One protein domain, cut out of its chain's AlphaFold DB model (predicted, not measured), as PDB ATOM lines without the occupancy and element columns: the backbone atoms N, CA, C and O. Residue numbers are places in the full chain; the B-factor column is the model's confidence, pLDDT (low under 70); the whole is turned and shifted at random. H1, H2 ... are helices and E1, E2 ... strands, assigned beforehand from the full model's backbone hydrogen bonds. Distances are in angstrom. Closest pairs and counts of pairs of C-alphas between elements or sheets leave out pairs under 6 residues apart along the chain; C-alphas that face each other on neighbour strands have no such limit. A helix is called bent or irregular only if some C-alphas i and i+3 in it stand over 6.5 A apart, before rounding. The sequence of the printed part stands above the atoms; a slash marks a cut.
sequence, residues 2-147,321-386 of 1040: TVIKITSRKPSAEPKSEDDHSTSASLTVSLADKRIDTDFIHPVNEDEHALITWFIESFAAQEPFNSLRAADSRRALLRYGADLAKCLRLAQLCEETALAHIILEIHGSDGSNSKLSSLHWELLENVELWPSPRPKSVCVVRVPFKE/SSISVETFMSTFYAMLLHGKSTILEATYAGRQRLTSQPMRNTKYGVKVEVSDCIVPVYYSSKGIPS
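Overview. This is residues 2 to 147 and 321 to 386 of the 1040 residues of the protein "CHAT domain-containing protein" of Westerdykella ornata (UniProt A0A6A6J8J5). A twisted sheet of five strands makes one end of the model, with a pair of helices at each of its two edges: the long helix H2, crossed on its first half by H1, at the E3 edge, and the helical hairpin H4 and H5 at the E5 edge. The short helix H3 sits in the middle, between E5 and H2, strand E8 passes beside E5, and the small hairpin E6 and E7 lies at the far end, near H2. The printed part has 212 residues with five named helices and eight named strands, along the chain E1 E2 E3 H1 H2 E4 H3 E5 H4 H5 E6 E7 E8; the class is mixed, helices and strands. The large sheet has the order E3 E2 E1 E4 E5 and is mixed. The whole is compact, with a radius of gyration of the C-alphas of 17.7 A, and spans 53 by 48 by 37 A.

Arrangement. E1, residues 2 to 8, E2, residues 22 to 31, and E3, residues 34 to 43, form a meander, each strand the antiparallel neighbour of the one before. E1 and E2 are a hairpin, with N 28 and O 7 at 2.8 A; E2 and E3 are another, with N 27 and O 38 at 2.8 A. H1, residues 46 to 57, is not on the sheet and is irregular, but only just: C-alphas 46 and 49 are 6.9 A apart. H2, residues 67 to 87, touches H1 with residues 69 to 77 alone, the closest C-alphas being those of Ile 52 and Ser 73, 5.6 A; at 71 degrees they are only just about perpendicular. H2 only grazes the sheet, with residues 79 to 87. E4, residues 101 to 107, is parallel to E1, with N 4 and O 103 at 2.8 A. H3, residues 121 to 125, touches H2, the closest C-alphas being those of Gly 81 and Leu 123, 5.5 A. E5, residues 137 to 143, is parallel to E4, with N 104 and O 139 at 2.8 A. E4, H3 and E5 form a strand-helix-strand unit, two parallel neighbour strands with a helix between, and its crossover is right-handed. E3, H1, H2 and E4 form a split unit, with E2 and E1 between its strands in the sheet, also right-handed. H3 is on the sheet at a height of 6.5 A, only just over E5, on which 3 of its 5 C-alphas fall. H4, residues 322 to 337, touches H5, residues 343 to 356, in a helical hairpin at a steep tilt of 44 degrees, opposite ways; their closest C-alphas are those of Phe 332 and Ala 346, 4.6 A. H5 only grazes the sheet, with residues 344 to 352. E6, residues 359 to 361, and E7, residues 367 to 369, are an antiparallel hairpin, with N 360 and O 368 at 2.7 A. H2 and E7 are near each other. E8, residues 376 to 380, pairs with no named strand; the C-alphas of Arg 142 and Tyr 379, the closest of E5 and E8, are 4.7 A apart. Every O i to N i+4 pair is within hydrogen-bond range in H2, H4 and H5; in H1 it is 7 of 8, and in H3 0 of 1, with 2 of 2 O i to N i+3 pairs.

Along the chain. E1 begins at C-alpha 2, (208.310, 229.696, 337.283), and is 20.1 A long. E2 and E3 measure 28.1 A and 28.8 A, H1 17.9 A. H2, 30.2 A, begins at C-alpha 67, (236.535, 249.465, 318.632). H4 measures 21.8 A and H5 19.6 A. E8 ends at C-alpha 380, (221.730, 219.143, 334.305).

Size, cuts and confidence. The two C-alphas farthest apart are those of Asp 33 and Tyr 364, 54.5 A. Residues 148 to 320 are not printed, and C-alphas 147 and 321 are 35.9 A apart across the cut. The links E1 to E2, H2 to E4, E4 to H3 and H3 to E5 are long. The mean pLDDT of the printed part is 83.9; residues 10 to 22, 43 to 47, 109 to 115, 146 to 147, 363 to 365 and 386 are under 70.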
ATOM      1  N   THR A   2     209.077 230.251 338.409       88.75
ATOM      2  CA  THR A   2     208.310 229.696 337.283       88.75
ATOM      3  C   THR A   2     209.248 228.911 336.377       88.75
ATOM      4  O   THR A   2     210.273 229.442 335.966       88.75
ATOM      5  N   VAL A   3     208.913 227.660 336.065       90.25
ATOM      6  CA  VAL A   3     209.747 226.784 335.226       90.25
ATOM      7  C   VAL A   3     209.104 226.618 333.862       90.25
ATOM      8  O   VAL A   3     207.963 226.171 333.769       90.25
ATOM      9  N   ILE A   4     209.839 226.961 332.810       92.06
ATOM     10  CA  ILE A   4     209.381 226.905 331.424       92.06
ATOM     11  C   ILE A   4     210.264 225.925 330.671       92.06
ATOM     12  O   ILE A   4     211.488 226.036 330.692       92.06
ATOM     13  N   LYS A   5     209.639 224.963 329.997       92.38
ATOM     14  CA  LYS A   5     210.339 223.940 329.222       92.38
ATOM     15  C   LYS A   5     210.333 224.306 327.749       92.38
ATOM     16  O   LYS A   5     209.272 224.603 327.195       92.38
ATOM     17  N   ILE A   6     211.505 224.243 327.129       91.44
ATOM     18  CA  ILE A   6     211.720 224.459 325.700       91.44
ATOM     19  C   ILE A   6     212.221 223.147 325.100       91.44
ATOM     20  O   ILE A   6     213.264 222.640 325.503       91.44
ATOM     21  N   THR A   7     211.481 222.598 324.142       89.25
ATOM     22  CA  THR A   7     211.858 221.394 323.388       89.25
ATOM     23  C   THR A   7     211.914 221.707 321.898       89.25
ATOM     24  O   THR A   7     211.200 222.585 321.409       89.25
ATOM     25  N   SER A   8     212.749 220.989 321.146       83.75
ATOM     26  CA  SER A   8     212.706 221.077 319.685       83.75
ATOM     27  C   SER A   8     211.467 220.367 319.144       83.75
ATOM     28  O   SER A   8     211.127 219.264 319.584       83.75
ATOM     29  N   ARG A   9     210.846 220.943 318.120       79.88
ATOM     30  CA  ARG A   9     209.745 220.331 317.379       79.88
ATOM     31  C   ARG A   9     210.268 219.782 316.048       79.88
ATOM     32  O   ARG A   9     210.986 220.481 315.342       79.88
ATOM     33  N   LYS A  10     209.874 218.557 315.666       64.25
ATOM     34  CA  LYS A  10     210.098 218.067 314.291       64.25
ATOM     35  C   LYS A  10     209.323 218.975 313.320       64.25
ATOM     36  O   LYS A  10     208.112 219.122 313.518       64.25
ATOM     37  N   PRO A  11     209.971 219.589 312.315       56.03
ATOM     38  CA  PRO A  11     209.283 220.476 311.386       56.03
ATOM     39  C   PRO A  11     208.181 219.698 310.654       56.03
ATOM     40  O   PRO A  11     208.418 218.609 310.136       56.03
ATOM     41  N   SER A  12     206.954 220.227 310.640       45.91
ATOM     42  CA  SER A  12     205.827 219.629 309.898       45.91
ATOM     43  C   SER A  12     205.928 219.855 308.381       45.91
ATOM     44  O   SER A  12     205.245 219.182 307.617       45.91
ATOM     45  N   ALA A  13     206.787 220.787 307.967       48.19
ATOM     46  CA  ALA A  13     207.309 221.026 306.626       48.19
ATOM     47  C   ALA A  13     208.611 221.826 306.812       48.19
ATOM     48  O   ALA A  13     208.667 222.653 307.725       48.19
ATOM     49  N   GLU A  14     209.654 221.576 306.015       40.16
ATOM     50  CA  GLU A  14     210.868 222.404 306.058       40.16
ATOM     51  C   GLU A  14     210.484 223.876 305.839       40.16
ATOM     52  O   GLU A  14     209.801 224.181 304.851       40.16
ATOM     53  N   PRO A  15     210.870 224.803 306.735       44.06
ATOM     54  CA  PRO A  15     210.763 226.214 306.422       44.06
ATOM     55  C   PRO A  15     211.668 226.466 305.215       44.06
ATOM     56  O   PRO A  15     212.885 226.351 305.313       44.06
ATOM     57  N   LYS A  16     211.065 226.772 304.063       41.47
ATOM     58  CA  LYS A  16     211.789 227.280 302.898       41.47
ATOM     59  C   LYS A  16     212.392 228.631 303.281       41.47
ATOM     60  O   LYS A  16     211.706 229.646 303.175       41.47
ATOM     61  N   SER A  17     213.633 228.657 303.758       40.34
ATOM     62  CA  SER A  17     214.457 229.848 303.589       40.34
ATOM     63  C   SER A  17     215.010 229.795 302.168       40.34
ATOM     64  O   SER A  17     215.589 228.793 301.764       40.34
ATOM     65  N   GLU A  18     214.776 230.848 301.384       39.06
ATOM     66  CA  GLU A  18     215.430 231.021 300.077       39.06
ATOM     67  C   GLU A  18     216.939 231.302 300.226       39.06
ATOM     68  O   GLU A  18     217.667 231.209 299.246       39.06
ATOM     69  N   ASP A  19     217.410 231.540 301.458       43.84
ATOM     70  CA  ASP A  19     218.814 231.758 301.809       43.84
ATOM     71  C   ASP A  19     219.351 230.622 302.701       43.84
ATOM     72  O   ASP A  19     218.815 230.350 303.784       43.84
ATOM     73  N   ASP A  20     220.443 229.991 302.266       47.31
ATOM     74  CA  ASP A  20     221.139 228.865 302.924       47.31
ATOM     75  C   ASP A  20     221.877 229.283 304.222       47.31
ATOM     76  O   ASP A  20     222.463 228.466 304.930       47.31
ATOM     77  N   HIS A  21     221.825 230.573 304.577       53.03
ATOM     78  CA  HIS A  21     222.647 231.178 305.629       53.03
ATOM     79  C   HIS A  21     221.886 231.529 306.923       53.03
ATOM     80  O   HIS A  21     222.455 232.152 307.804       53.03
ATOM     81  N   SER A  22     220.616 231.144 307.111       61.06
ATOM     82  CA  SER A  22     219.851 231.510 308.327       61.06
ATOM     83  C   SER A  22     219.977 230.509 309.496       61.06
ATOM     84  O   SER A  22     219.935 229.285 309.326       61.06
ATOM     85  N   THR A  23     220.073 231.021 310.735       70.88
ATOM     86  CA  THR A  23     219.931 230.186 311.941       70.88
ATOM     87  C   THR A  23     218.452 230.019 312.253       70.88
ATOM     88  O   THR A  23     217.770 230.984 312.596       70.88
ATOM     89  N   SER A  24     217.954 228.789 312.147       76.19
ATOM     90  CA  SER A  24     216.545 228.467 312.361       76.19
ATOM     91  C   SER A  24     216.350 227.306 313.332       76.19
ATOM     92  O   SER A  24     217.126 226.350 313.340       76.19
ATOM     93  N   ALA A  25     215.317 227.377 314.167       82.44
ATOM     94  CA  ALA A  25     214.926 226.289 315.058       82.44
ATOM     95  C   ALA A  25     213.413 226.299 315.293       82.44
ATOM     96  O   ALA A  25     212.851 227.318 315.692       82.44
ATOM     97  N   SER A  26     212.762 225.152 315.103       85.69
ATOM     98  CA  SER A  26     211.361 224.960 315.484       85.69
ATOM     99  C   SER A  26     211.273 224.531 316.944       85.69
ATOM    100  O   SER A  26     211.857 223.521 317.350       85.69
ATOM    101  N   LEU A  27     210.536 225.300 317.736       89.88
ATOM    102  CA  LEU A  27     210.509 225.228 319.190       89.88
ATOM    103  C   LEU A  27     209.092 224.997 319.709       89.88
ATOM    104  O   LEU A  27     208.098 225.488 319.169       89.88
ATOM    105  N   THR A  28     209.022 224.316 320.840       90.50
ATOM    106  CA  THR A  28     207.838 224.219 321.676       90.50
ATOM    107  C   THR A  28     208.183 224.773 323.048       90.50
ATOM    108  O   THR A  28     209.050 224.240 323.734       90.50
ATOM    109  N   VAL A  29     207.484 225.830 323.459       92.81
ATOM    110  CA  VAL A  29     207.610 226.468 324.771       92.81
ATOM    111  C   VAL A  29     206.403 226.071 325.612       92.81
ATOM    112  O   VAL A  29     205.261 226.245 325.183       92.81
ATOM    113  N   SER A  30     206.628 225.518 326.799       91.69
ATOM    114  CA  SER A  30     205.558 224.990 327.650       91.69
ATOM    115  C   SER A  30     205.711 225.394 329.112       91.69
ATOM    116  O   SER A  30     206.817 225.442 329.654       91.69
ATOM    117  N   LEU A  31     204.578 225.684 329.746       91.06
ATOM    118  CA  LEU A  31     204.444 226.005 331.163       91.06
ATOM    119  C   LEU A  31     203.173 225.323 331.683       91.06
ATOM    120  O   LEU A  31     202.068 225.730 331.324       91.06
ATOM    121  N   ALA A  32     203.332 224.301 332.530       85.38
ATOM    122  CA  ALA A  32     202.235 223.421 332.950       85.38
ATOM    123  C   ALA A  32     201.439 222.906 331.728       85.38
ATOM    124  O   ALA A  32     202.040 222.322 330.827       85.38
ATOM    125  N   ASP A  33     200.130 223.160 331.666       84.00
ATOM    126  CA  ASP A  33     199.261 222.730 330.559       84.00
ATOM    127  C   ASP A  33     199.264 223.700 329.361       84.00
ATOM    128  O   ASP A  33     198.712 223.393 328.302       84.00
ATOM    129  N   LYS A  34     199.876 224.888 329.493       90.81
ATOM    130  CA  LYS A  34     199.962 225.879 328.412       90.81
ATOM    131  C   LYS A  34     201.161 225.564 327.510       90.81
ATOM    132  O   LYS A  34     202.279 225.373 327.991       90.81
ATOM    133  N   ARG A  35     200.949 225.571 326.191       91.69
ATOM    134  CA  ARG A  35     201.984 225.315 325.175       91.69
ATOM    135  C   ARG A  35     201.881 226.307 324.022       91.69
ATOM    136  O   ARG A  35     200.785 226.595 323.548       91.69
ATOM    137  N   ILE A  36     203.030 226.768 323.542       92.31
ATOM    138  CA  ILE A  36     203.174 227.592 322.345       92.31
ATOM    139  C   ILE A  36     204.218 226.950 321.443       92.31
ATOM    140  O   ILE A  36     205.348 226.713 321.862       92.31
ATOM    141  N   ASP A  37     203.852 226.714 320.190       91.00
ATOM    142  CA  ASP A  37     204.816 226.354 319.159       91.00
ATOM    143  C   ASP A  37     205.263 227.620 318.421       91.00
ATOM    144  O   ASP A  37     204.451 228.503 318.114       91.00
ATOM    145  N   THR A  38     206.565 227.735 318.184       89.62
ATOM    146  CA  THR A  38     207.196 228.924 317.613       89.62
ATOM    147  C   THR A  38     208.397 228.536 316.769       89.62
ATOM    148  O   THR A  38     209.079 227.568 317.088       89.62
ATOM    149  N   ASP A  39     208.677 229.301 315.722       86.88
ATOM    150  CA  ASP A  39     209.880 229.134 314.916       86.88
ATOM    151  C   ASP A  39     210.809 230.315 315.191       86.88
ATOM    152  O   ASP A  39     210.427 231.481 315.063       86.88
ATOM    153  N   PHE A  40     212.025 230.012 315.630       86.31
ATOM    154  CA  PHE A  40     213.105 230.980 315.687       86.31
ATOM    155  C   PHE A  40     213.757 231.025 314.314       86.31
ATOM    156  O   PHE A  40     214.184 229.991 313.807       86.31
ATOM    157  N   ILE A  41     213.813 232.209 313.712       82.50
ATOM    158  CA  ILE A  41     214.524 232.466 312.462       82.50
ATOM    159  C   ILE A  41     215.320 233.739 312.695       82.50
ATOM    160  O   ILE A  41     214.736 234.800 312.919       82.50
ATOM    161  N   HIS A  42     216.641 233.622 312.656       80.12
ATOM    162  CA  HIS A  42     217.543 234.756 312.713       80.12
ATOM    163  C   HIS A  42     218.375 234.777 311.425       80.12
ATOM    164  O   HIS A  42     219.061 233.786 311.136       80.12
ATOM    165  N   PRO A  43     218.282 235.850 310.619       69.94
ATOM    166  CA  PRO A  43     219.104 235.987 309.428       69.94
ATOM    167  C   PRO A  43     220.556 236.118 309.882       69.94
ATOM    168  O   PRO A  43     220.914 237.103 310.521       69.94
ATOM    169  N   VAL A  44     221.370 235.103 309.603       63.19
ATOM    170  CA  VAL A  44     222.807 235.166 309.852       63.19
ATOM    171  C   VAL A  44     223.440 235.561 308.528       63.19
ATOM    172  O   VAL A  44     223.323 234.851 307.535       63.19
ATOM    173  N   ASN A  45     224.087 236.720 308.488       60.97
ATOM    174  CA  ASN A  45     225.068 236.948 307.433       60.97
ATOM    175  C   ASN A  45     226.259 236.031 307.748       60.97
ATOM    176  O   ASN A  45     226.606 235.906 308.924       60.97
ATOM    177  N   GLU A  46     226.896 235.408 306.751       54.84
ATOM    178  CA  GLU A  46     228.051 234.508 306.969       54.84
ATOM    179  C   GLU A  46     229.159 235.136 307.849       54.84
ATOM    180  O   GLU A  46     229.887 234.428 308.541       54.84
ATOM    181  N   ASP A  47     229.207 236.470 307.923       68.81
ATOM    182  CA  ASP A  47     230.124 237.245 308.761       68.81
ATOM    183  C   ASP A  47     229.769 237.306 310.267       68.81
ATOM    184  O   ASP A  47     230.646 237.576 311.086       68.81
ATOM    185  N   GLU A  48     228.520 237.074 310.694       78.94
ATOM    186  CA  GLU A  48     228.067 237.408 312.061       78.94
ATOM    187  C   GLU A  48     228.550 236.425 313.137       78.94
ATOM    188  O   GLU A  48     228.997 236.851 314.202       78.94
ATOM    189  N   HIS A  49     228.537 235.115 312.868       79.75
ATOM    190  CA  HIS A  49     229.099 234.138 313.810       79.75
ATOM    191  C   HIS A  49     230.611 234.346 313.968       79.75
ATOM    192  O   HIS A  49     231.120 234.366 315.086       79.75
ATOM    193  N   ALA A  50     231.334 234.555 312.861       84.75
ATOM    194  CA  ALA A  50     232.766 234.849 312.891       84.75
ATOM    195  C   ALA A  50     233.068 236.149 313.656       84.75
ATOM    196  O   ALA A  50     234.056 236.228 314.387       84.75
ATOM    197  N   LEU A  51     232.197 237.151 313.526       88.69
ATOM    198  CA  LEU A  51     232.275 238.410 314.256       88.69
ATOM    199  C   LEU A  51     232.089 238.210 315.772       88.69
ATOM    200  O   LEU A  51     232.895 238.719 316.550       88.69
ATOM    201  N   ILE A  52     231.090 237.427 316.195       88.44
ATOM    202  CA  ILE A  52     230.847 237.092 317.610       88.44
ATOM    203  C   ILE A  52     232.006 236.279 318.193       88.44
ATOM    204  O   ILE A  52     232.509 236.618 319.266       88.44
ATOM    205  N   THR A  53     232.461 235.244 317.480       88.69
ATOM    206  CA  THR A  53     233.621 234.433 317.874       88.69
ATOM    207  C   THR A  53     234.850 235.319 318.065       88.69
ATOM    208  O   THR A  53     235.452 235.310 319.134       88.69
ATOM    209  N   TRP A  54     235.174 236.177 317.091       91.38
ATOM    210  CA  TRP A  54     236.287 237.123 317.215       91.38
ATOM    211  C   TRP A  54     236.144 238.050 318.433       91.38
ATOM    212  O   TRP A  54     237.123 238.293 319.141       91.38
ATOM    213  N   PHE A  55     234.936 238.555 318.702       92.00
ATOM    214  CA  PHE A  55     234.685 239.482 319.807       92.00
ATOM    215  C   PHE A  55     234.891 238.850 321.187       92.00
ATOM    216  O   PHE A  55     235.357 239.522 322.106       92.00
ATOM    217  N   ILE A  56     234.570 237.565 321.330       90.12
ATOM    218  CA  ILE A  56     234.715 236.829 322.591       90.12
ATOM    219  C   ILE A  56     236.145 236.309 322.770       90.12
ATOM    220  O   ILE A  56     236.707 236.430 323.859       90.12
ATOM    221  N   GLU A  57     236.736 235.754 321.712       88.31
ATOM    222  CA  GLU A  57     237.989 234.993 321.800       88.31
ATOM    223  C   GLU A  57     239.231 235.872 321.574       88.31
ATOM    224  O   GLU A  57     240.245 235.733 322.261       88.31
ATOM    225  N   SER A  58     239.149 236.840 320.654       86.69
ATOM    226  CA  SER A  58     240.328 237.551 320.141       86.69
ATOM    227  C   SER A  58     240.362 239.039 320.477       86.69
ATOM    228  O   SER A  58     241.450 239.587 320.651       86.69
ATOM    229  N   PHE A  59     239.219 239.716 320.605       90.12
ATOM    230  CA  PHE A  59     239.176 241.178 320.742       90.12
ATOM    231  C   PHE A  59     240.002 241.702 321.928       90.12
ATOM    232  O   PHE A  59     240.947 242.461 321.726       90.12
ATOM    233  N   ALA A  60     239.722 241.273 323.162       86.75
ATOM    234  CA  ALA A  60     240.451 241.778 324.333       86.75
ATOM    235  C   ALA A  60     241.917 241.308 324.399       86.75
ATOM    236  O   ALA A  60     242.783 242.023 324.912       86.75
ATOM    237  N   ALA A  61     242.200 240.107 323.889       78.94
ATOM    238  CA  ALA A  61     243.521 239.490 323.979       78.94
ATOM    239  C   ALA A  61     244.484 239.968 322.876       78.94
ATOM    240  O   ALA A  61     245.678 240.161 323.129       78.94
ATOM    241  N   GLN A  62     243.979 240.165 321.658       81.38
ATOM    242  CA  GLN A  62     244.790 240.340 320.453       81.38
ATOM    243  C   GLN A  62     244.561 241.694 319.773       81.38
ATOM    244  O   GLN A  62     245.540 242.345 319.411       81.38
ATOM    245  N   GLU A  63     243.307 242.150 319.662       85.44
ATOM    246  CA  GLU A  63     242.920 243.338 318.878       85.44
ATOM    247  C   GLU A  63     242.109 244.401 319.665       85.44
ATOM    248  O   GLU A  63     241.076 244.879 319.185       85.44
ATOM    249  N   PRO A  64     242.551 244.851 320.853       84.31
ATOM    250  CA  PRO A  64     241.711 245.661 321.742       84.31
ATOM    251  C   PRO A  64     241.403 247.078 321.238       84.31
ATOM    252  O   PRO A  64     240.526 247.746 321.781       84.31
ATOM    253  N   PHE A  65     242.098 247.545 320.199       84.88
ATOM    254  CA  PHE A  65     241.878 248.863 319.598       84.88
ATOM    255  C   PHE A  65     240.896 248.836 318.417       84.88
ATOM    256  O   PHE A  65     240.566 249.890 317.878       84.88
ATOM    257  N   ASN A  66     240.384 247.662 318.025       87.62
ATOM    258  CA  ASN A  66     239.402 247.530 316.945       87.62
ATOM    259  C   ASN A  66     237.968 247.822 317.443       87.62
ATOM    260  O   ASN A  66     237.081 246.967 317.441       87.62
ATOM    261  N   SER A  67     237.759 249.047 317.933       86.88
ATOM    262  CA  SER A  67     236.535 249.465 318.632       86.88
ATOM    263  C   SER A  67     235.284 249.451 317.747       86.88
ATOM    264  O   SER A  67     234.201 249.135 318.238       86.88
ATOM    265  N   LEU A  68     235.423 249.738 316.447       89.06
ATOM    266  CA  LEU A  68     234.315 249.698 315.486       89.06
ATOM    267  C   LEU A  68     233.788 248.270 315.302       89.06
ATOM    268  O   LEU A  68     232.602 248.024 315.521       89.06
ATOM    269  N   ARG A  69     234.681 247.311 315.017       92.00
ATOM    270  CA  ARG A  69     234.320 245.892 314.875       92.00
ATOM    271  C   ARG A  69     233.733 245.328 316.172       92.00
ATOM    272  O   ARG A  69     232.762 244.572 316.139       92.00
ATOM    273  N   ALA A  70     234.266 245.734 317.325       92.06
ATOM    274  CA  ALA A  70     233.716 245.381 318.635       92.06
ATOM    275  C   ALA A  70     232.297 245.939 318.854       92.06
ATOM    276  O   ALA A  70     231.416 245.228 319.340       92.06
ATOM    277  N   ALA A  71     232.041 247.188 318.454       91.44
ATOM    278  CA  ALA A  71     230.716 247.796 318.543       91.44
ATOM    279  C   ALA A  71     229.693 247.110 317.618       91.44
ATOM    280  O   ALA A  71     228.537 246.939 318.015       91.44
ATOM    281  N   ASP A  72     230.103 246.697 316.414       91.19
ATOM    282  CA  ASP A  72     229.268 245.900 315.506       91.19
ATOM    283  C   ASP A  72     228.935 244.528 316.114       91.19
ATOM    284  O   ASP A  72     227.766 244.142 316.158       91.19
ATOM    285  N   SER A  73     229.935 243.843 316.682       92.75
ATOM    286  CA  SER A  73     229.769 242.544 317.355       92.75
ATOM    287  C   SER A  73     228.779 242.616 318.521       92.75
ATOM    288  O   SER A  73     227.921 241.751 318.691       92.75
ATOM    289  N   ARG A  74     228.850 243.688 319.319       92.19
ATOM    290  CA  ARG A  74     227.917 243.911 320.428       92.19
ATOM    291  C   ARG A  74     226.494 244.153 319.941       92.19
ATOM    292  O   ARG A  74     225.555 243.606 320.513       92.19
ATOM    293  N   ARG A  75     226.320 244.954 318.883       91.44
ATOM    294  CA  ARG A  75     225.003 245.175 318.264       91.44
ATOM    295  C   ARG A  75     224.407 243.869 317.740       91.44
ATOM    296  O   ARG A  75     223.224 243.632 317.976       91.44
ATOM    297  N   ALA A  76     225.219 243.028 317.100       90.19
ATOM    298  CA  ALA A  76     224.824 241.695 316.648       90.19
ATOM    299  C   ALA A  76     224.325 240.821 317.813       90.19
ATOM    300  O   ALA A  76     223.183 240.364 317.788       90.19
ATOM    301  N   LEU A  77     225.106 240.698 318.896       91.38
ATOM    302  CA  LEU A  77     224.716 239.929 320.090       91.38
ATOM    303  C   LEU A  77     223.417 240.427 320.741       91.38
ATOM    304  O   LEU A  77     222.550 239.622 321.086       91.38
ATOM    305  N   LEU A  78     223.265 241.745 320.904       92.00
ATOM    306  CA  LEU A  78     222.059 242.334 321.496       92.00
ATOM    307  C   LEU A  78     220.823 242.082 320.624       92.00
ATOM    308  O   LEU A  78     219.767 241.732 321.150       92.00
ATOM    309  N   ARG A  79     220.958 242.221 319.298       91.38
ATOM    310  CA  ARG A  79     219.886 241.926 318.341       91.38
ATOM    311  C   ARG A  79     219.502 240.449 318.387       91.38
ATOM    312  O   ARG A  79     218.326 240.147 318.560       91.38
ATOM    313  N   TYR A  80     220.485 239.550 318.310       90.94
ATOM    314  CA  TYR A  80     220.275 238.106 318.392       90.94
ATOM    315  C   TYR A  80     219.512 237.718 319.669       90.94
ATOM    316  O   TYR A  80     218.513 237.000 319.613       90.94
ATOM    317  N   GLY A  81     219.940 238.226 320.829       92.75
ATOM    318  CA  GLY A  81     219.291 237.915 322.102       92.75
ATOM    319  C   GLY A  81     217.875 238.495 322.224       92.75
ATOM    320  O   GLY A  81     216.986 237.820 322.745       92.75
ATOM    321  N   ALA A  82     217.630 239.700 321.698       93.44
ATOM    322  CA  ALA A  82     216.294 240.301 321.663       93.44
ATOM    323  C   ALA A  82     215.331 239.531 320.741       93.44
ATOM    324  O   ALA A  82     214.175 239.296 321.111       93.44
ATOM    325  N   ASP A  83     215.803 239.087 319.573       92.19
ATOM    326  CA  ASP A  83     215.028 238.250 318.652       92.19
ATOM    327  C   ASP A  83     214.656 236.913 319.307       92.19
ATOM    328  O   ASP A  83     213.500 236.477 319.237       92.19
ATOM    329  N   LEU A  84     215.608 236.295 320.015       92.06
ATOM    330  CA  LEU A  84     215.385 235.049 320.742       92.06
ATOM    331  C   LEU A  84     214.358 235.234 321.872       92.06
ATOM    332  O   LEU A  84     213.408 234.456 321.972       92.06
ATOM    333  N   ALA A  85     214.482 236.295 322.677       93.38
ATOM    334  CA  ALA A  85     213.542 236.602 323.759       93.38
ATOM    335  C   ALA A  85     212.120 236.855 323.231       93.38
ATOM    336  O   ALA A  85     211.134 236.342 323.773       93.38
ATOM    337  N   LYS A  86     212.001 237.604 322.128       92.50
ATOM    338  CA  LYS A  86     210.725 237.888 321.463       92.50
ATOM    339  C   LYS A  86     210.070 236.618 320.913       92.50
ATOM    340  O   LYS A  86     208.851 236.471 321.033       92.50
ATOM    341  N   CYS A  87     210.856 235.695 320.354       91.94
ATOM    342  CA  CYS A  87     210.367 234.430 319.801       91.94
ATOM    343  C   CYS A  87     209.620 233.580 320.848       91.94
ATOM    344  O   CYS A  87     208.584 232.986 320.537       91.94
ATOM    345  N   LEU A  88     210.091 233.573 322.101       90.88
ATOM    346  CA  LEU A  88     209.532 232.734 323.169       90.88
ATOM    347  C   LEU A  88     208.145 233.172 323.661       90.88
ATOM    348  O   LEU A  88     207.460 232.378 324.304       90.88
ATOM    349  N   ARG A  89     207.715 234.409 323.362       88.25
ATOM    350  CA  ARG A  89     206.359 234.923 323.646       88.25
ATOM    351  C   ARG A  89     205.877 234.664 325.084       88.25
ATOM    352  O   ARG A  89     204.705 234.361 325.306       88.25
ATOM    353  N   LEU A  90     206.757 234.821 326.077       85.25
ATOM    354  CA  LEU A  90     206.475 234.410 327.463       85.25
ATOM    355  C   LEU A  90     205.244 235.069 328.096       85.25
ATOM    356  O   LEU A  90     204.548 234.409 328.865       85.25
ATOM    357  N   ALA A  91     204.921 236.309 327.724       82.88
ATOM    358  CA  ALA A  91     203.723 237.002 328.203       82.88
ATOM    359  C   ALA A  91     202.407 236.269 327.857       82.88
ATOM    360  O   ALA A  91     201.394 236.488 328.511       82.88
ATOM    361  N   GLN A  92     202.409 235.381 326.854       85.50
ATOM    362  CA  GLN A  92     201.253 234.540 326.510       85.50
ATOM    363  C   GLN A  92     201.137 233.295 327.410       85.50
ATOM    364  O   GLN A  92     200.054 232.725 327.540       85.50
ATOM    365  N   LEU A  93     202.235 232.864 328.041       83.81
ATOM    366  CA  LEU A  93     202.272 231.713 328.952       83.81
ATOM    367  C   LEU A  93     202.111 232.136 330.416       83.81
ATOM    368  O   LEU A  93     201.379 231.487 331.166       83.81
ATOM    369  N   CYS A  94     202.781 233.217 330.822       83.25
ATOM    370  CA  CYS A  94     202.886 233.664 332.208       83.25
ATOM    371  C   CYS A  94     202.235 235.046 332.396       83.25
ATOM    372  O   CYS A  94     202.806 236.071 332.037       83.25
ATOM    373  N   GLU A  95     201.036 235.082 332.982       77.62
ATOM    374  CA  GLU A  95     200.260 236.323 333.170       77.62
ATOM    375  C   GLU A  95     200.971 237.326 334.099       77.62
ATOM    376  O   GLU A  95     200.985 238.522 333.824       77.62
ATOM    377  N   GLU A  96     201.671 236.839 335.129       82.94
ATOM    378  CA  GLU A  96     202.475 237.651 336.057       82.94
ATOM    379  C   GLU A  96     203.970 237.654 335.697       82.94
ATOM    380  O   GLU A  96     204.832 237.610 336.580       82.94
ATOM    381  N   THR A  97     204.308 237.705 334.399       80.44
ATOM    382  CA  THR A  97     205.716 237.678 333.947       80.44
ATOM    383  C   THR A  97     206.567 238.702 334.708       80.44
ATOM    384  O   THR A  97     207.639 238.347 335.180       80.44
ATOM    385  N   ALA A  98     206.054 239.918 334.943       78.38
ATOM    386  CA  ALA A  98     206.758 241.003 335.641       78.38
ATOM    387  C   ALA A  98     207.283 240.663 337.050       78.38
ATOM    388  O   ALA A  98     208.268 241.238 337.507       78.38
ATOM    389  N   LEU A  99     206.622 239.740 337.753       81.69
ATOM    390  CA  LEU A  99     206.974 239.340 339.119       81.69
ATOM    391  C   LEU A  99     207.716 237.996 339.153       81.69
ATOM    392  O   LEU A  99     208.184 237.561 340.208       81.69
ATOM    393  N   ALA A 100     207.828 237.323 338.007       86.62
ATOM    394  CA  ALA A 100     208.333 235.968 337.925       86.62
ATOM    395  C   ALA A 100     209.868 235.917 337.906       86.62
ATOM    396  O   ALA A 100     210.534 236.556 337.092       86.62
ATOM    397  N   HIS A 101     210.421 235.069 338.772       91.38
ATOM    398  CA  HIS A 101     211.759 234.502 338.614       91.38
ATOM    399  C   HIS A 101     211.637 233.246 337.745       91.38
ATOM    400  O   HIS A 101     211.046 232.258 338.197       91.38
ATOM    401  N   ILE A 102     212.129 233.300 336.509       92.31
ATOM    402  CA  ILE A 102     211.937 232.269 335.483       92.31
ATOM    403  C   ILE A 102     213.172 231.371 335.381       92.31
ATOM    404  O   ILE A 102     214.296 231.864 335.329       92.31
ATOM    405  N   ILE A 103     212.958 230.057 335.293       93.12
ATOM    406  CA  ILE A 103     213.954 229.117 334.777       93.12
ATOM    407  C   ILE A 103     213.504 228.578 333.426       93.12
ATOM    408  O   ILE A 103     212.396 228.058 333.306       93.12
ATOM    409  N   LEU A 104     214.387 228.671 332.436       94.25
ATOM    410  CA  LEU A 104     214.245 228.056 331.125       94.25
ATOM    411  C   LEU A 104     215.000 226.722 331.111       94.25
ATOM    412  O   LEU A 104     216.228 226.702 331.149       94.25
ATOM    413  N   GLU A 105     214.271 225.611 331.044       93.56
ATOM    414  CA  GLU A 105     214.850 224.290 330.799       93.56
ATOM    415  C   GLU A 105     214.867 224.002 329.295       93.56
ATOM    416  O   GLU A 105     213.816 223.822 328.677       93.56
ATOM    417  N   ILE A 106     216.059 223.936 328.708       92.62
ATOM    418  CA  ILE A 106     216.273 223.618 327.295       92.62
ATOM    419  C   ILE A 106     216.499 222.113 327.160       92.62
ATOM    420  O   ILE A 106     217.587 221.614 327.447       92.62
ATOM    421  N   HIS A 107     215.473 221.383 326.740       88.62
ATOM    422  CA  HIS A 107     215.503 219.929 326.591       88.62
ATOM    423  C   HIS A 107     215.986 219.548 325.189       88.62
ATOM    424  O   HIS A 107     215.362 219.905 324.187       88.62
ATOM    425  N   GLY A 108     217.103 218.820 325.122       78.56
ATOM    426  CA  GLY A 108     217.623 218.265 323.870       78.56
ATOM    427  C   GLY A 108     216.708 217.187 323.280       78.56
ATOM    428  O   GLY A 108     215.890 216.604 323.989       78.56
ATOM    429  N   SER A 109     216.866 216.901 321.987       69.12
ATOM    430  CA  SER A 109     216.108 215.866 321.264       69.12
ATOM    431  C   SER A 109     216.962 214.682 320.815       69.12
ATOM    432  O   SER A 109     218.173 214.824 320.664       69.12
ATOM    433  N   ASP A 110     216.300 213.571 320.491       54.22
ATOM    434  CA  ASP A 110     216.812 212.254 320.059       54.22
ATOM    435  C   ASP A 110     217.506 212.254 318.675       54.22
ATOM    436  O   ASP A 110     217.403 211.296 317.912       54.22
ATOM    437  N   GLY A 111     218.184 213.332 318.279       52.66
ATOM    438  CA  GLY A 111     218.802 213.418 316.957       52.66
ATOM    439  C   GLY A 111     219.982 214.376 316.900       52.66
ATOM    440  O   GLY A 111     219.924 215.479 317.440       52.66
ATOM    441  N   SER A 112     221.020 213.966 316.167       44.91
ATOM    442  CA  SER A 112     222.244 214.731 315.885       44.91
ATOM    443  C   SER A 112     222.012 216.047 315.121       44.91
ATOM    444  O   SER A 112     222.928 216.847 315.008       44.91
ATOM    445  N   ASN A 113     220.791 216.306 314.634       45.59
ATOM    446  CA  ASN A 113     220.436 217.480 313.822       45.59
ATOM    447  C   ASN A 113     219.675 218.583 314.580       45.59
ATOM    448  O   ASN A 113     219.085 219.473 313.963       45.59
ATOM    449  N   SER A 114     219.638 218.558 315.914       55.38
ATOM    450  CA  SER A 114     218.986 219.633 316.666       55.38
ATOM    451  C   SER A 114     219.877 220.888 316.684       55.38
ATOM    452  O   SER A 114     220.762 221.020 317.528       55.38
ATOM    453  N   LYS A 115     219.563 221.878 315.833       67.75
ATOM    454  CA  LYS A 115     220.077 223.263 315.947       67.75
ATOM    455  C   LYS A 115     219.771 223.909 317.319       67.75
ATOM    456  O   LYS A 115     220.247 224.995 317.610       67.75
ATOM    457  N   LEU A 116     218.997 223.253 318.194       77.94
ATOM    458  CA  LEU A 116     218.672 223.726 319.543       77.94
ATOM    459  C   LEU A 116     219.914 223.870 320.440       77.94
ATOM    460  O   LEU A 116     219.959 224.786 321.259       77.94
ATOM    461  N   SER A 117     220.913 222.984 320.316       74.69
ATOM    462  CA  SER A 117     222.123 223.033 321.154       74.69
ATOM    463  C   SER A 117     223.067 224.171 320.779       74.69
ATOM    464  O   SER A 117     223.842 224.601 321.632       74.69
ATOM    465  N   SER A 118     223.032 224.641 319.531       77.12
ATOM    466  CA  SER A 118     223.944 225.678 319.043       77.12
ATOM    467  C   SER A 118     223.470 227.098 319.357       77.12
ATOM    468  O   SER A 118     224.271 228.023 319.280       77.12
ATOM    469  N   LEU A 119     222.203 227.289 319.748       87.25
ATOM    470  CA  LEU A 119     221.691 228.611 320.114       87.25
ATOM    471  C   LEU A 119     222.298 229.118 321.434       87.25
ATOM    472  O   LEU A 119     222.536 228.346 322.370       87.25
ATOM    473  N   HIS A 120     222.501 230.434 321.527       90.12
ATOM    474  CA  HIS A 120     223.059 231.112 322.707       90.12
ATOM    475  C   HIS A 120     221.964 231.484 323.715       90.12
ATOM    476  O   HIS A 120     221.675 232.659 323.950       90.12
ATOM    477  N   TRP A 121     221.328 230.466 324.301       93.62
ATOM    478  CA  TRP A 121     220.240 230.619 325.274       93.62
ATOM    479  C   TRP A 121     220.611 231.502 326.462       93.62
ATOM    480  O   TRP A 121     219.767 232.220 326.985       93.62
ATOM    481  N   GLU A 122     221.877 231.471 326.858       95.44
ATOM    482  CA  GLU A 122     222.449 232.200 327.985       95.44
ATOM    483  C   GLU A 122     222.254 233.724 327.861       95.44
ATOM    484  O   GLU A 122     222.151 234.404 328.879       95.44
ATOM    485  N   LEU A 123     222.100 234.269 326.642       94.50
ATOM    486  CA  LEU A 123     221.759 235.687 326.434       94.50
ATOM    487  C   LEU A 123     220.432 236.080 327.084       94.50
ATOM    488  O   LEU A 123     220.268 237.224 327.499       94.50
ATOM    489  N   LEU A 124     219.492 235.140 327.192       95.50
ATOM    490  CA  LEU A 124     218.172 235.380 327.766       95.50
ATOM    491  C   LEU A 124     218.212 235.680 329.267       95.50
ATOM    492  O   LEU A 124     217.209 236.133 329.812       95.50
ATOM    493  N   GLU A 125     219.341 235.455 329.940       95.38
ATOM    494  CA  GLU A 125     219.528 235.863 331.337       95.38
ATOM    495  C   GLU A 125     219.650 237.385 331.485       95.38
ATOM    496  O   GLU A 125     219.338 237.937 332.543       95.38
ATOM    497  N   ASN A 126     219.997 238.087 330.399       93.62
ATOM    498  CA  ASN A 126     219.903 239.534 330.345       93.62
ATOM    499  C   ASN A 126     218.437 239.971 330.191       93.62
ATOM    500  O   ASN A 126     217.886 240.054 329.091       93.62
ATOM    501  N   VAL A 127     217.816 240.291 331.326       92.81
ATOM    502  CA  VAL A 127     216.418 240.735 331.428       92.81
ATOM    503  C   VAL A 127     216.119 241.965 330.556       92.81
ATOM    504  O   VAL A 127     214.994 242.116 330.077       92.81
ATOM    505  N   GLU A 128     217.111 242.815 330.275       92.31
ATOM    506  CA  GLU A 128     216.930 244.012 329.441       92.31
ATOM    507  C   GLU A 128     216.560 243.689 327.985       92.31
ATOM    508  O   GLU A 128     215.913 244.506 327.323       92.31
ATOM    509  N   LEU A 129     216.903 242.487 327.504       92.50
ATOM    510  CA  LEU A 129     216.576 242.017 326.152       92.50
ATOM    511  C   LEU A 129     215.109 241.603 325.999       92.50
ATOM    512  O   LEU A 129     214.622 241.441 324.879       92.50
ATOM    513  N   TRP A 130     214.387 241.424 327.107       93.56
ATOM    514  CA  TRP A 130     213.006 240.967 327.073       93.56
ATOM    515  C   TRP A 130     212.030 242.105 326.733       93.56
ATOM    516  O   TRP A 130     212.188 243.238 327.211       93.56
ATOM    517  N   PRO A 131     210.973 241.819 325.947       90.06
ATOM    518  CA  PRO A 131     209.883 242.763 325.748       90.06
ATOM    519  C   PRO A 131     209.126 242.998 327.063       90.06
ATOM    520  O   PRO A 131     209.069 242.130 327.931       90.06
ATOM    521  N   SER A 132     208.516 244.175 327.208       86.75
ATOM    522  CA  SER A 132     207.646 244.456 328.357       86.75
ATOM    523  C   SER A 132     206.324 243.675 328.260       86.75
ATOM    524  O   SER A 132     205.748 243.633 327.170       86.75
ATOM    525  N   PRO A 133     205.799 243.108 329.368       88.00
ATOM    526  CA  PRO A 133     206.377 243.087 330.719       88.00
ATOM    527  C   PRO A 133     207.571 242.124 330.846       88.00
ATOM    528  O   PRO A 133     207.494 240.969 330.429       88.00
ATOM    529  N   ARG A 134     208.660 242.600 331.463       90.12
ATOM    530  CA  ARG A 134     209.922 241.857 331.610       90.12
ATOM    531  C   ARG A 134     209.941 240.997 332.874       90.12
ATOM    532  O   ARG A 134     209.484 241.488 333.899       90.12
ATOM    533  N   PRO A 135     210.503 239.778 332.844       91.69
ATOM    534  CA  PRO A 135     210.666 238.954 334.041       91.69
ATOM    535  C   PRO A 135     211.595 239.584 335.078       91.69
ATOM    536  O   PRO A 135     212.463 240.373 334.733       91.69
ATOM    537  N   LYS A 136     211.458 239.206 336.354       91.44
ATOM    538  CA  LYS A 136     212.338 239.711 337.423       91.44
ATOM    539  C   LYS A 136     213.744 239.110 337.350       91.44
ATOM    540  O   LYS A 136     214.723 239.779 337.656       91.44
ATOM    541  N   SER A 137     213.838 237.844 336.957       93.12
ATOM    542  CA  SER A 137     215.097 237.185 336.605       93.12
ATOM    543  C   SER A 137     214.824 236.040 335.638       93.12
ATOM    544  O   SER A 137     213.735 235.461 335.651       93.12
ATOM    545  N   VAL A 138     215.823 235.679 334.840       94.19
ATOM    546  CA  VAL A 138     215.788 234.505 333.964       94.19
ATOM    547  C   VAL A 138     217.072 233.723 334.178       94.19
ATOM    548  O   VAL A 138     218.143 234.313 334.145       94.19
ATOM    549  N   CYS A 139     216.961 232.416 334.397       95.06
ATOM    550  CA  CYS A 139     218.096 231.504 334.435       95.06
ATOM    551  C   CYS A 139     217.890 230.361 333.440       95.06
ATOM    552  O   CYS A 139     216.780 229.858 333.281       95.06
ATOM    553  N   VAL A 140     218.955 229.940 332.776       95.44
ATOM    554  CA  VAL A 140     218.945 228.917 331.732       95.44
ATOM    555  C   VAL A 140     219.610 227.642 332.235       95.44
ATOM    556  O   VAL A 140     220.713 227.680 332.784       95.44
ATOM    557  N   VAL A 141     218.949 226.510 331.991       93.81
ATOM    558  CA  VAL A 141     219.430 225.153 332.271       93.81
ATOM    559  C   VAL A 141     219.317 224.320 331.003       93.81
ATOM    560  O   VAL A 141     218.224 224.180 330.457       93.81
ATOM    561  N   ARG A 142     220.411 223.705 330.548       92.75
ATOM    562  CA  ARG A 142     220.362 222.744 329.437       92.75
ATOM    563  C   ARG A 142     220.185 221.323 329.977       92.75
ATOM    564  O   ARG A 142     220.930 220.885 330.849       92.75
ATOM    565  N   VAL A 143     219.211 220.586 329.455       90.31
ATOM    566  CA  VAL A 143     218.897 219.203 329.840       90.31
ATOM    567  C   VAL A 143     219.123 218.305 328.623       90.31
ATOM    568  O   VAL A 143     218.306 218.310 327.699       90.31
ATOM    569  N   PRO A 144     220.245 217.564 328.548       84.50
ATOM    570  CA  PRO A 144     220.482 216.634 327.450       84.50
ATOM    571  C   PRO A 144     219.418 215.537 327.402       84.50
ATOM    572  O   PRO A 144     218.904 215.118 328.440       84.50
ATOM    573  N   PHE A 145     219.136 215.041 326.198       73.25
ATOM    574  CA  PHE A 145     218.254 213.896 326.012       73.25
ATOM    575  C   PHE A 145     218.816 212.644 326.715       73.25
ATOM    576  O   PHE A 145     220.028 212.419 326.709       73.25
ATOM    577  N   LYS A 146     217.937 211.833 327.313       65.75
ATOM    578  CA  LYS A 146     218.264 210.527 327.897       65.75
ATOM    579  C   LYS A 146     217.394 209.452 327.259       65.75
ATOM    580  O   LYS A 146     216.173 209.518 327.382       65.75
ATOM    581  N   GLU A 147     218.020 208.425 326.693       48.91
ATOM    582  CA  GLU A 147     217.362 207.127 326.544       48.91
ATOM    583  C   GLU A 147     217.119 206.572 327.958       48.91
ATOM    584  O   GLU A 147     217.994 206.654 328.824       48.91
ATOM    585  N   SER A 321     238.840 234.333 327.045       76.25
ATOM    586  CA  SER A 321     240.052 234.962 327.569       76.25
ATOM    587  C   SER A 321     240.322 234.537 329.021       76.25
ATOM    588  O   SER A 321     239.394 234.279 329.796       76.25
ATOM    589  N   SER A 322     241.594 234.540 329.433       77.81
ATOM    590  CA  SER A 322     241.994 234.213 330.810       77.81
ATOM    591  C   SER A 322     241.252 235.044 331.863       77.81
ATOM    592  O   SER A 322     240.911 234.534 332.927       77.81
ATOM    593  N   ILE A 323     240.934 236.301 331.550       80.31
ATOM    594  CA  ILE A 323     240.241 237.232 332.449       80.31
ATOM    595  C   ILE A 323     238.747 236.915 332.548       80.31
ATOM    596  O   ILE A 323     238.165 237.024 333.628       80.31
ATOM    597  N   SER A 324     238.121 236.507 331.443       87.12
ATOM    598  CA  SER A 324     236.730 236.039 331.425       87.12
ATOM    599  C   SER A 324     236.578 234.794 332.299       87.12
ATOM    600  O   SER A 324     235.715 234.748 333.178       87.12
ATOM    601  N   VAL A 325     237.487 233.826 332.121       87.56
ATOM    602  CA  VAL A 325     237.572 232.613 332.948       87.56
ATOM    603  C   VAL A 325     237.787 232.973 334.415       87.56
ATOM    604  O   VAL A 325     237.059 232.482 335.275       87.56
ATOM    605  N   GLU A 326     238.747 233.847 334.723       88.06
ATOM    606  CA  GLU A 326     239.036 234.272 336.096       88.06
ATOM    607  C   GLU A 326     237.812 234.914 336.762       88.06
ATOM    608  O   GLU A 326     237.476 234.568 337.897       88.06
ATOM    609  N   THR A 327     237.122 235.815 336.055       90.56
ATOM    610  CA  THR A 327     235.937 236.532 336.558       90.56
ATOM    611  C   THR A 327     234.793 235.566 336.853       90.56
ATOM    612  O   THR A 327     234.203 235.605 337.939       90.56
ATOM    613  N   PHE A 328     234.510 234.663 335.910       94.12
ATOM    614  CA  PHE A 328     233.480 233.647 336.075       94.12
ATOM    615  C   PHE A 328     233.821 232.680 337.211       94.12
ATOM    616  O   PHE A 328     233.014 232.512 338.122       94.12
ATOM    617  N   MET A 329     235.017 232.083 337.205       94.00
ATOM    618  CA  MET A 329     235.401 231.052 338.173       94.00
ATOM    619  C   MET A 329     235.529 231.596 339.590       94.00
ATOM    620  O   MET A 329     235.114 230.927 340.535       94.00
ATOM    621  N   SER A 330     236.045 232.818 339.752       92.62
ATOM    622  CA  SER A 330     236.102 233.466 341.066       92.62
ATOM    623  C   SER A 330     234.698 233.646 341.639       92.62
ATOM    624  O   SER A 330     234.460 233.316 342.797       92.62
ATOM    625  N   THR A 331     233.750 234.097 340.813       95.12
ATOM    626  CA  THR A 331     232.353 234.271 341.231       95.12
ATOM    627  C   THR A 331     231.681 232.934 341.504       95.12
ATOM    628  O   THR A 331     231.064 232.755 342.547       95.12
ATOM    629  N   PHE A 332     231.844 231.968 340.600       95.75
ATOM    630  CA  PHE A 332     231.274 230.634 340.721       95.75
ATOM    631  C   PHE A 332     231.696 229.963 342.035       95.75
ATOM    632  O   PHE A 332     230.842 229.539 342.811       95.75
ATOM    633  N   TYR A 333     232.997 229.908 342.337       95.00
ATOM    634  CA  TYR A 333     233.467 229.268 343.567       95.00
ATOM    635  C   TYR A 333     233.180 230.094 344.825       95.00
ATOM    636  O   TYR A 333     232.937 229.499 345.872       95.00
ATOM    637  N   ALA A 334     233.148 231.429 344.748       93.94
ATOM    638  CA  ALA A 334     232.744 232.257 345.885       93.94
ATOM    639  C   ALA A 334     231.278 231.996 346.252       93.94
ATOM    640  O   ALA A 334     230.975 231.679 347.397       93.94
ATOM    641  N   MET A 335     230.382 232.006 345.266       93.12
ATOM    642  CA  MET A 335     228.967 231.702 345.478       93.12
ATOM    643  C   MET A 335     228.756 230.259 345.945       93.12
ATOM    644  O   MET A 335     227.938 230.011 346.826       93.12
ATOM    645  N   LEU A 336     229.513 229.303 345.402       91.88
ATOM    646  CA  LEU A 336     229.427 227.900 345.808       91.88
ATOM    647  C   LEU A 336     229.863 227.681 347.265       91.88
ATOM    648  O   LEU A 336     229.233 226.903 347.983       91.88
ATOM    649  N   LEU A 337     230.948 228.337 347.690       91.31
ATOM    650  CA  LEU A 337     231.581 228.102 348.988       91.31
ATOM    651  C   LEU A 337     231.090 229.067 350.073       91.31
ATOM    652  O   LEU A 337     230.570 228.607 351.085       91.31
ATOM    653  N   HIS A 338     231.231 230.380 349.865       88.38
ATOM    654  CA  HIS A 338     230.768 231.411 350.803       88.38
ATOM    655  C   HIS A 338     229.247 231.556 350.741       88.38
ATOM    656  O   HIS A 338     228.556 231.383 351.747       88.38
ATOM    657  N   GLY A 339     228.726 231.756 349.526       86.81
ATOM    658  CA  GLY A 339     227.300 231.973 349.290       86.81
ATOM    659  C   GLY A 339     226.438 230.712 349.401       86.81
ATOM    660  O   GLY A 339     225.226 230.780 349.202       86.81
ATOM    661  N   LYS A 340     227.043 229.542 349.670       86.44
ATOM    662  CA  LYS A 340     226.367 228.238 349.846       86.44
ATOM    663  C   LYS A 340     225.300 227.983 348.768       86.44
ATOM    664  O   LYS A 340     224.214 227.486 349.062       86.44
ATOM    665  N   SER A 341     225.612 228.379 347.534       87.62
ATOM    666  CA  SER A 341     224.704 228.416 346.382       87.62
ATOM    667  C   SER A 341     224.933 227.237 345.450       87.62
ATOM    668  O   SER A 341     226.078 226.864 345.208       87.62
ATOM    669  N   THR A 342     223.859 226.656 344.900       89.12
ATOM    670  CA  THR A 342     223.899 225.465 344.017       89.12
ATOM    671  C   THR A 342     224.816 225.700 342.834       89.12
ATOM    672  O   THR A 342     225.054 226.843 342.465       89.12
ATOM    673  N   ILE A 343     225.309 224.634 342.192       91.50
ATOM    674  CA  ILE A 343     226.117 224.796 340.972       91.50
ATOM    675  C   ILE A 343     225.354 225.654 339.953       91.50
ATOM    676  O   ILE A 343     225.936 226.570 339.383       91.50
ATOM    677  N   LEU A 344     224.041 225.443 339.810       92.56
ATOM    678  CA  LEU A 344     223.176 226.291 338.991       92.56
ATOM    679  C   LEU A 344     223.196 227.768 339.423       92.56
ATOM    680  O   LEU A 344     223.444 228.638 338.594       92.56
ATOM    681  N   GLU A 345     222.953 228.065 340.701       93.06
ATOM    682  CA  GLU A 345     222.955 229.445 341.219       93.06
ATOM    683  C   GLU A 345     224.326 230.110 341.094       93.06
ATOM    684  O   GLU A 345     224.409 231.275 340.720       93.06
ATOM    685  N   ALA A 346     225.402 229.369 341.344       94.81
ATOM    686  CA  ALA A 346     226.772 229.828 341.185       94.81
ATOM    687  C   ALA A 346     227.111 230.103 339.710       94.81
ATOM    688  O   ALA A 346     227.760 231.103 339.402       94.81
ATOM    689  N   THR A 347     226.655 229.260 338.775       96.00
ATOM    690  CA  THR A 347     226.822 229.505 337.333       96.00
ATOM    691  C   THR A 347     225.986 230.692 336.864       96.00
ATOM    692  O   THR A 347     226.469 231.503 336.075       96.00
ATOM    693  N   TYR A 348     224.754 230.830 337.358       95.81
ATOM    694  CA  TYR A 348     223.915 232.003 337.114       95.81
ATOM    695  C   TYR A 348     224.596 233.281 337.620       95.81
ATOM    696  O   TYR A 348     224.817 234.204 336.845       95.81
ATOM    697  N   ALA A 349     225.044 233.302 338.877       96.12
ATOM    698  CA  ALA A 349     225.769 234.427 339.459       96.12
ATOM    699  C   ALA A 349     227.044 234.779 338.680       96.12
ATOM    700  O   ALA A 349     227.311 235.952 338.427       96.12
ATOM    701  N   GLY A 350     227.811 233.772 338.248       96.00
ATOM    702  CA  GLY A 350     228.985 233.972 337.402       96.00
ATOM    703  C   GLY A 350     228.649 234.664 336.079       96.00
ATOM    704  O   GLY A 350     229.344 235.599 335.689       96.00
ATOM    705  N   ARG A 351     227.557 234.271 335.412       96.44
ATOM    706  CA  ARG A 351     227.084 234.932 334.182       96.44
ATOM    707  C   ARG A 351     226.573 236.349 334.444       96.44
ATOM    708  O   ARG A 351     226.965 237.265 333.725       96.44
ATOM    709  N   GLN A 352     225.817 236.557 335.522       95.44
ATOM    710  CA  GLN A 352     225.386 237.894 335.953       95.44
ATOM    711  C   GLN A 352     226.581 238.811 336.248       95.44
ATOM    712  O   GLN A 352     226.557 239.993 335.899       95.44
ATOM    713  N   ARG A 353     227.667 238.277 336.825       94.25
ATOM    714  CA  ARG A 353     228.916 239.019 337.027       94.25
ATOM    715  C   ARG A 353     229.569 239.416 335.707       94.25
ATOM    716  O   ARG A 353     229.968 240.567 335.571       94.25
ATOM    717  N   LEU A 354     229.651 238.502 334.738       94.31
ATOM    718  CA  LEU A 354     230.195 238.804 333.409       94.31
ATOM    719  C   LEU A 354     229.393 239.908 332.700       94.31
ATOM    720  O   LEU A 354     229.994 240.777 332.070       94.31
ATOM    721  N   THR A 355     228.063 239.910 332.844       93.56
ATOM    722  CA  THR A 355     227.176 240.941 332.279       93.56
ATOM    723  C   THR A 355     227.278 242.283 333.007       93.56
ATOM    724  O   THR A 355     227.381 243.319 332.357       93.56
ATOM    725  N   SER A 356     227.251 242.288 334.343       92.31
ATOM    726  CA  SER A 356     227.290 243.518 335.157       92.31
ATOM    727  C   SER A 356     228.668 244.181 335.180       92.31
ATOM    728  O   SER A 356     228.771 245.398 335.326       92.31
ATOM    729  N   GLN A 357     229.732 243.401 334.998       90.81
ATOM    730  CA  GLN A 357     231.089 243.897 334.827       90.81
ATOM    731  C   GLN A 357     231.606 243.474 333.460       90.81
ATOM    732  O   GLN A 357     232.311 242.476 333.383       90.81
ATOM    733  N   PRO A 358     231.310 244.205 332.377       91.25
ATOM    734  CA  PRO A 358     231.712 243.798 331.031       91.25
ATOM    735  C   PRO A 358     233.154 244.210 330.676       91.25
ATOM    736  O   PRO A 358     233.691 243.805 329.650       91.25
ATOM    737  N   MET A 359     233.822 245.006 331.517       90.25
ATOM    738  CA  MET A 359     235.193 245.463 331.266       90.25
ATOM    739  C   MET A 359     236.212 244.333 331.489       90.25
ATOM    740  O   MET A 359     236.302 243.767 332.580       90.25
ATOM    741  N   ARG A 360     237.021 244.026 330.477       87.69
ATOM    742  CA  ARG A 360     238.138 243.072 330.513       87.69
ATOM    743  C   ARG A 360     239.449 243.832 330.374       87.69
ATOM    744  O   ARG A 360     239.557 244.732 329.543       87.69
ATOM    745  N   ASN A 361     240.444 243.481 331.186       78.50
ATOM    746  CA  ASN A 361     241.789 244.005 330.973       78.50
ATOM    747  C   ASN A 361     242.345 243.427 329.666       78.50
ATOM    748  O   ASN A 361     242.084 242.288 329.297       78.50
ATOM    749  N   THR A 362     243.129 244.221 328.967       78.38
ATOM    750  CA  THR A 362     243.869 243.785 327.788       78.38
ATOM    751  C   THR A 362     245.313 243.531 328.191       78.38
ATOM    752  O   THR A 362     245.753 243.933 329.274       78.38
ATOM    753  N   LYS A 363     246.101 242.936 327.294       69.94
ATOM    754  CA  LYS A 363     247.553 242.819 327.499       69.94
ATOM    755  C   LYS A 363     248.273 244.163 327.674       69.94
ATOM    756  O   LYS A 363     249.389 244.187 328.177       69.94
ATOM    757  N   TYR A 364     247.627 245.267 327.300       66.50
ATOM    758  CA  TYR A 364     248.161 246.624 327.392       66.50
ATOM    759  C   TYR A 364     247.775 247.352 328.684       66.50
ATOM    760  O   TYR A 364     248.058 248.534 328.816       66.50
ATOM    761  N   GLY A 365     247.067 246.703 329.615       65.81
ATOM    762  CA  GLY A 365     246.569 247.363 330.829       65.81
ATOM    763  C   GLY A 365     245.367 248.294 330.603       65.81
ATOM    764  O   GLY A 365     244.813 248.818 331.566       65.81
ATOM    765  N   VAL A 366     244.916 248.452 329.355       73.50
ATOM    766  CA  VAL A 366     243.662 249.137 329.000       73.50
ATOM    767  C   VAL A 366     242.489 248.194 329.238       73.50
ATOM    768  O   VAL A 366     242.623 246.985 329.036       73.50
ATOM    769  N   LYS A 367     241.337 248.732 329.637       83.12
ATOM    770  CA  LYS A 367     240.096 247.968 329.775       83.12
ATOM    771  C   LYS A 367     239.211 248.145 328.547       83.12
ATOM    772  O   LYS A 367     238.937 249.273 328.154       83.12
ATOM    773  N   VAL A 368     238.711 247.040 328.001       88.00
ATOM    774  CA  VAL A 368     237.740 247.028 326.897       88.00
ATOM    775  C   VAL A 368     236.490 246.267 327.300       88.00
ATOM    776  O   VAL A 368     236.547 245.365 328.127       88.00
ATOM    777  N   GLU A 369     235.350 246.633 326.740       92.25
ATOM    778  CA  GLU A 369     234.071 246.024 327.091       92.25
ATOM    779  C   GLU A 369     233.766 244.814 326.193       92.25
ATOM    780  O   GLU A 369     233.662 244.959 324.970       92.25
ATOM    781  N   VAL A 370     233.583 243.642 326.809       92.00
ATOM    782  CA  VAL A 370     233.309 242.350 326.159       92.00
ATOM    783  C   VAL A 370     232.021 241.746 326.724       92.00
ATOM    784  O   VAL A 370     231.805 241.755 327.934       92.00
ATOM    785  N   SER A 371     231.167 241.205 325.853       91.50
ATOM    786  CA  SER A 371     229.915 240.533 326.236       91.50
ATOM    787  C   SER A 371     230.073 239.014 326.143       91.50
ATOM    788  O   SER A 371     229.658 238.390 325.173       91.50
ATOM    789  N   ASP A 372     230.693 238.424 327.160       92.62
ATOM    790  CA  ASP A 372     231.107 237.013 327.222       92.62
ATOM    791  C   ASP A 372     230.248 236.151 328.170       92.62
ATOM    792  O   ASP A 372     230.615 235.025 328.508       92.62
ATOM    793  N   CYS A 373     229.062 236.622 328.577       92.75
ATOM    794  CA  CYS A 373     228.149 235.856 329.441       92.75
ATOM    795  C   CYS A 373     227.609 234.567 328.794       92.75
ATOM    796  O   CYS A 373     227.081 233.707 329.496       92.75
ATOM    797  N   ILE A 374     227.763 234.416 327.474       92.31
ATOM    798  CA  ILE A 374     227.356 233.221 326.726       92.31
ATOM    799  C   ILE A 374     228.370 232.080 326.790       92.31
ATOM    800  O   ILE A 374     228.061 230.977 326.339       92.31
ATOM    801  N   VAL A 375     229.573 232.337 327.318       93.12
ATOM    802  CA  VAL A 375     230.641 231.335 327.344       93.12
ATOM    803  C   VAL A 375     230.339 230.202 328.328       93.12
ATOM    804  O   VAL A 375     230.383 229.047 327.904       93.12
ATOM    805  N   PRO A 376     230.008 230.464 329.609       95.19
ATOM    806  CA  PRO A 376     229.744 229.396 330.564       95.19
ATOM    807  C   PRO A 376     228.338 228.820 330.370       95.19
ATOM    808  O   PRO A 376     227.338 229.525 330.489       95.19
ATOM    809  N   VAL A 377     228.255 227.517 330.129       94.62
ATOM    810  CA  VAL A 377     227.012 226.785 329.881       94.62
ATOM    811  C   VAL A 377     226.797 225.740 330.969       94.62
ATOM    812  O   VAL A 377     227.679 224.926 331.245       94.62
ATOM    813  N   TYR A 378     225.608 225.735 331.572       95.25
ATOM    814  CA  TYR A 378     225.224 224.770 332.600       95.25
ATOM    815  C   TYR A 378     224.330 223.660 332.040       95.25
ATOM    816  O   TYR A 378     223.278 223.924 331.449       95.25
ATOM    817  N   TYR A 379     224.720 222.413 332.303       93.31
ATOM    818  CA  TYR A 379     223.958 221.220 331.971       93.31
ATOM    819  C   TYR A 379     223.525 220.461 333.228       93.31
ATOM    820  O   TYR A 379     224.321 220.241 334.142       93.31
ATOM    821  N   SER A 380     222.278 219.986 333.238       91.69
ATOM    822  CA  SER A 380     221.730 219.143 334.305       91.69
ATOM    823  C   SER A 380     221.026 217.912 333.756       91.69
ATOM    824  O   SER A 380     220.227 217.976 332.827       91.69
ATOM    825  N   SER A 381     221.296 216.765 334.374       86.94
ATOM    826  CA  SER A 381     220.734 215.472 333.979       86.94
ATOM    827  C   SER A 381     219.294 215.253 334.465       86.94
ATOM    828  O   SER A 381     218.666 214.266 334.072       86.94
ATOM    829  N   LYS A 382     218.799 216.112 335.367       80.31
ATOM    830  CA  LYS A 382     217.467 216.025 335.993       80.31
ATOM    831  C   LYS A 382     216.674 217.341 335.922       80.31
ATOM    832  O   LYS A 382     215.598 217.410 336.503       80.31
ATOM    833  N   GLY A 383     217.190 218.365 335.240       80.25
ATOM    834  CA  GLY A 383     216.614 219.713 335.272       80.25
ATOM    835  C   GLY A 383     217.000 220.478 336.540       80.25
ATOM    836  O   GLY A 383     218.146 220.409 336.990       80.25
ATOM    837  N   ILE A 384     216.070 221.241 337.103       79.25
ATOM    838  CA  ILE A 384     216.349 222.139 338.235       79.25
ATOM    839  C   ILE A 384     216.632 221.367 339.539       79.25
ATOM    840  O   ILE A 384     215.830 220.516 339.932       79.25
ATOM    841  N   PRO A 385     217.722 221.683 340.267       72.88
ATOM    842  CA  PRO A 385     217.946 221.166 341.616       72.88
ATOM    843  C   PRO A 385     216.861 221.630 342.603       72.88
ATOM    844  O   PRO A 385     216.521 222.809 342.660       72.88
ATOM    845  N   SER A 386     216.356 220.736 343.461       65.38
ATOM    846  CA  SER A 386     215.229 221.030 344.372       65.38
ATOM    847  C   SER A 386     215.468 222.167 345.381       65.38
ATOM    848  O   SER A 386     214.518 222.641 345.995       65.38
TER     849      SER A 386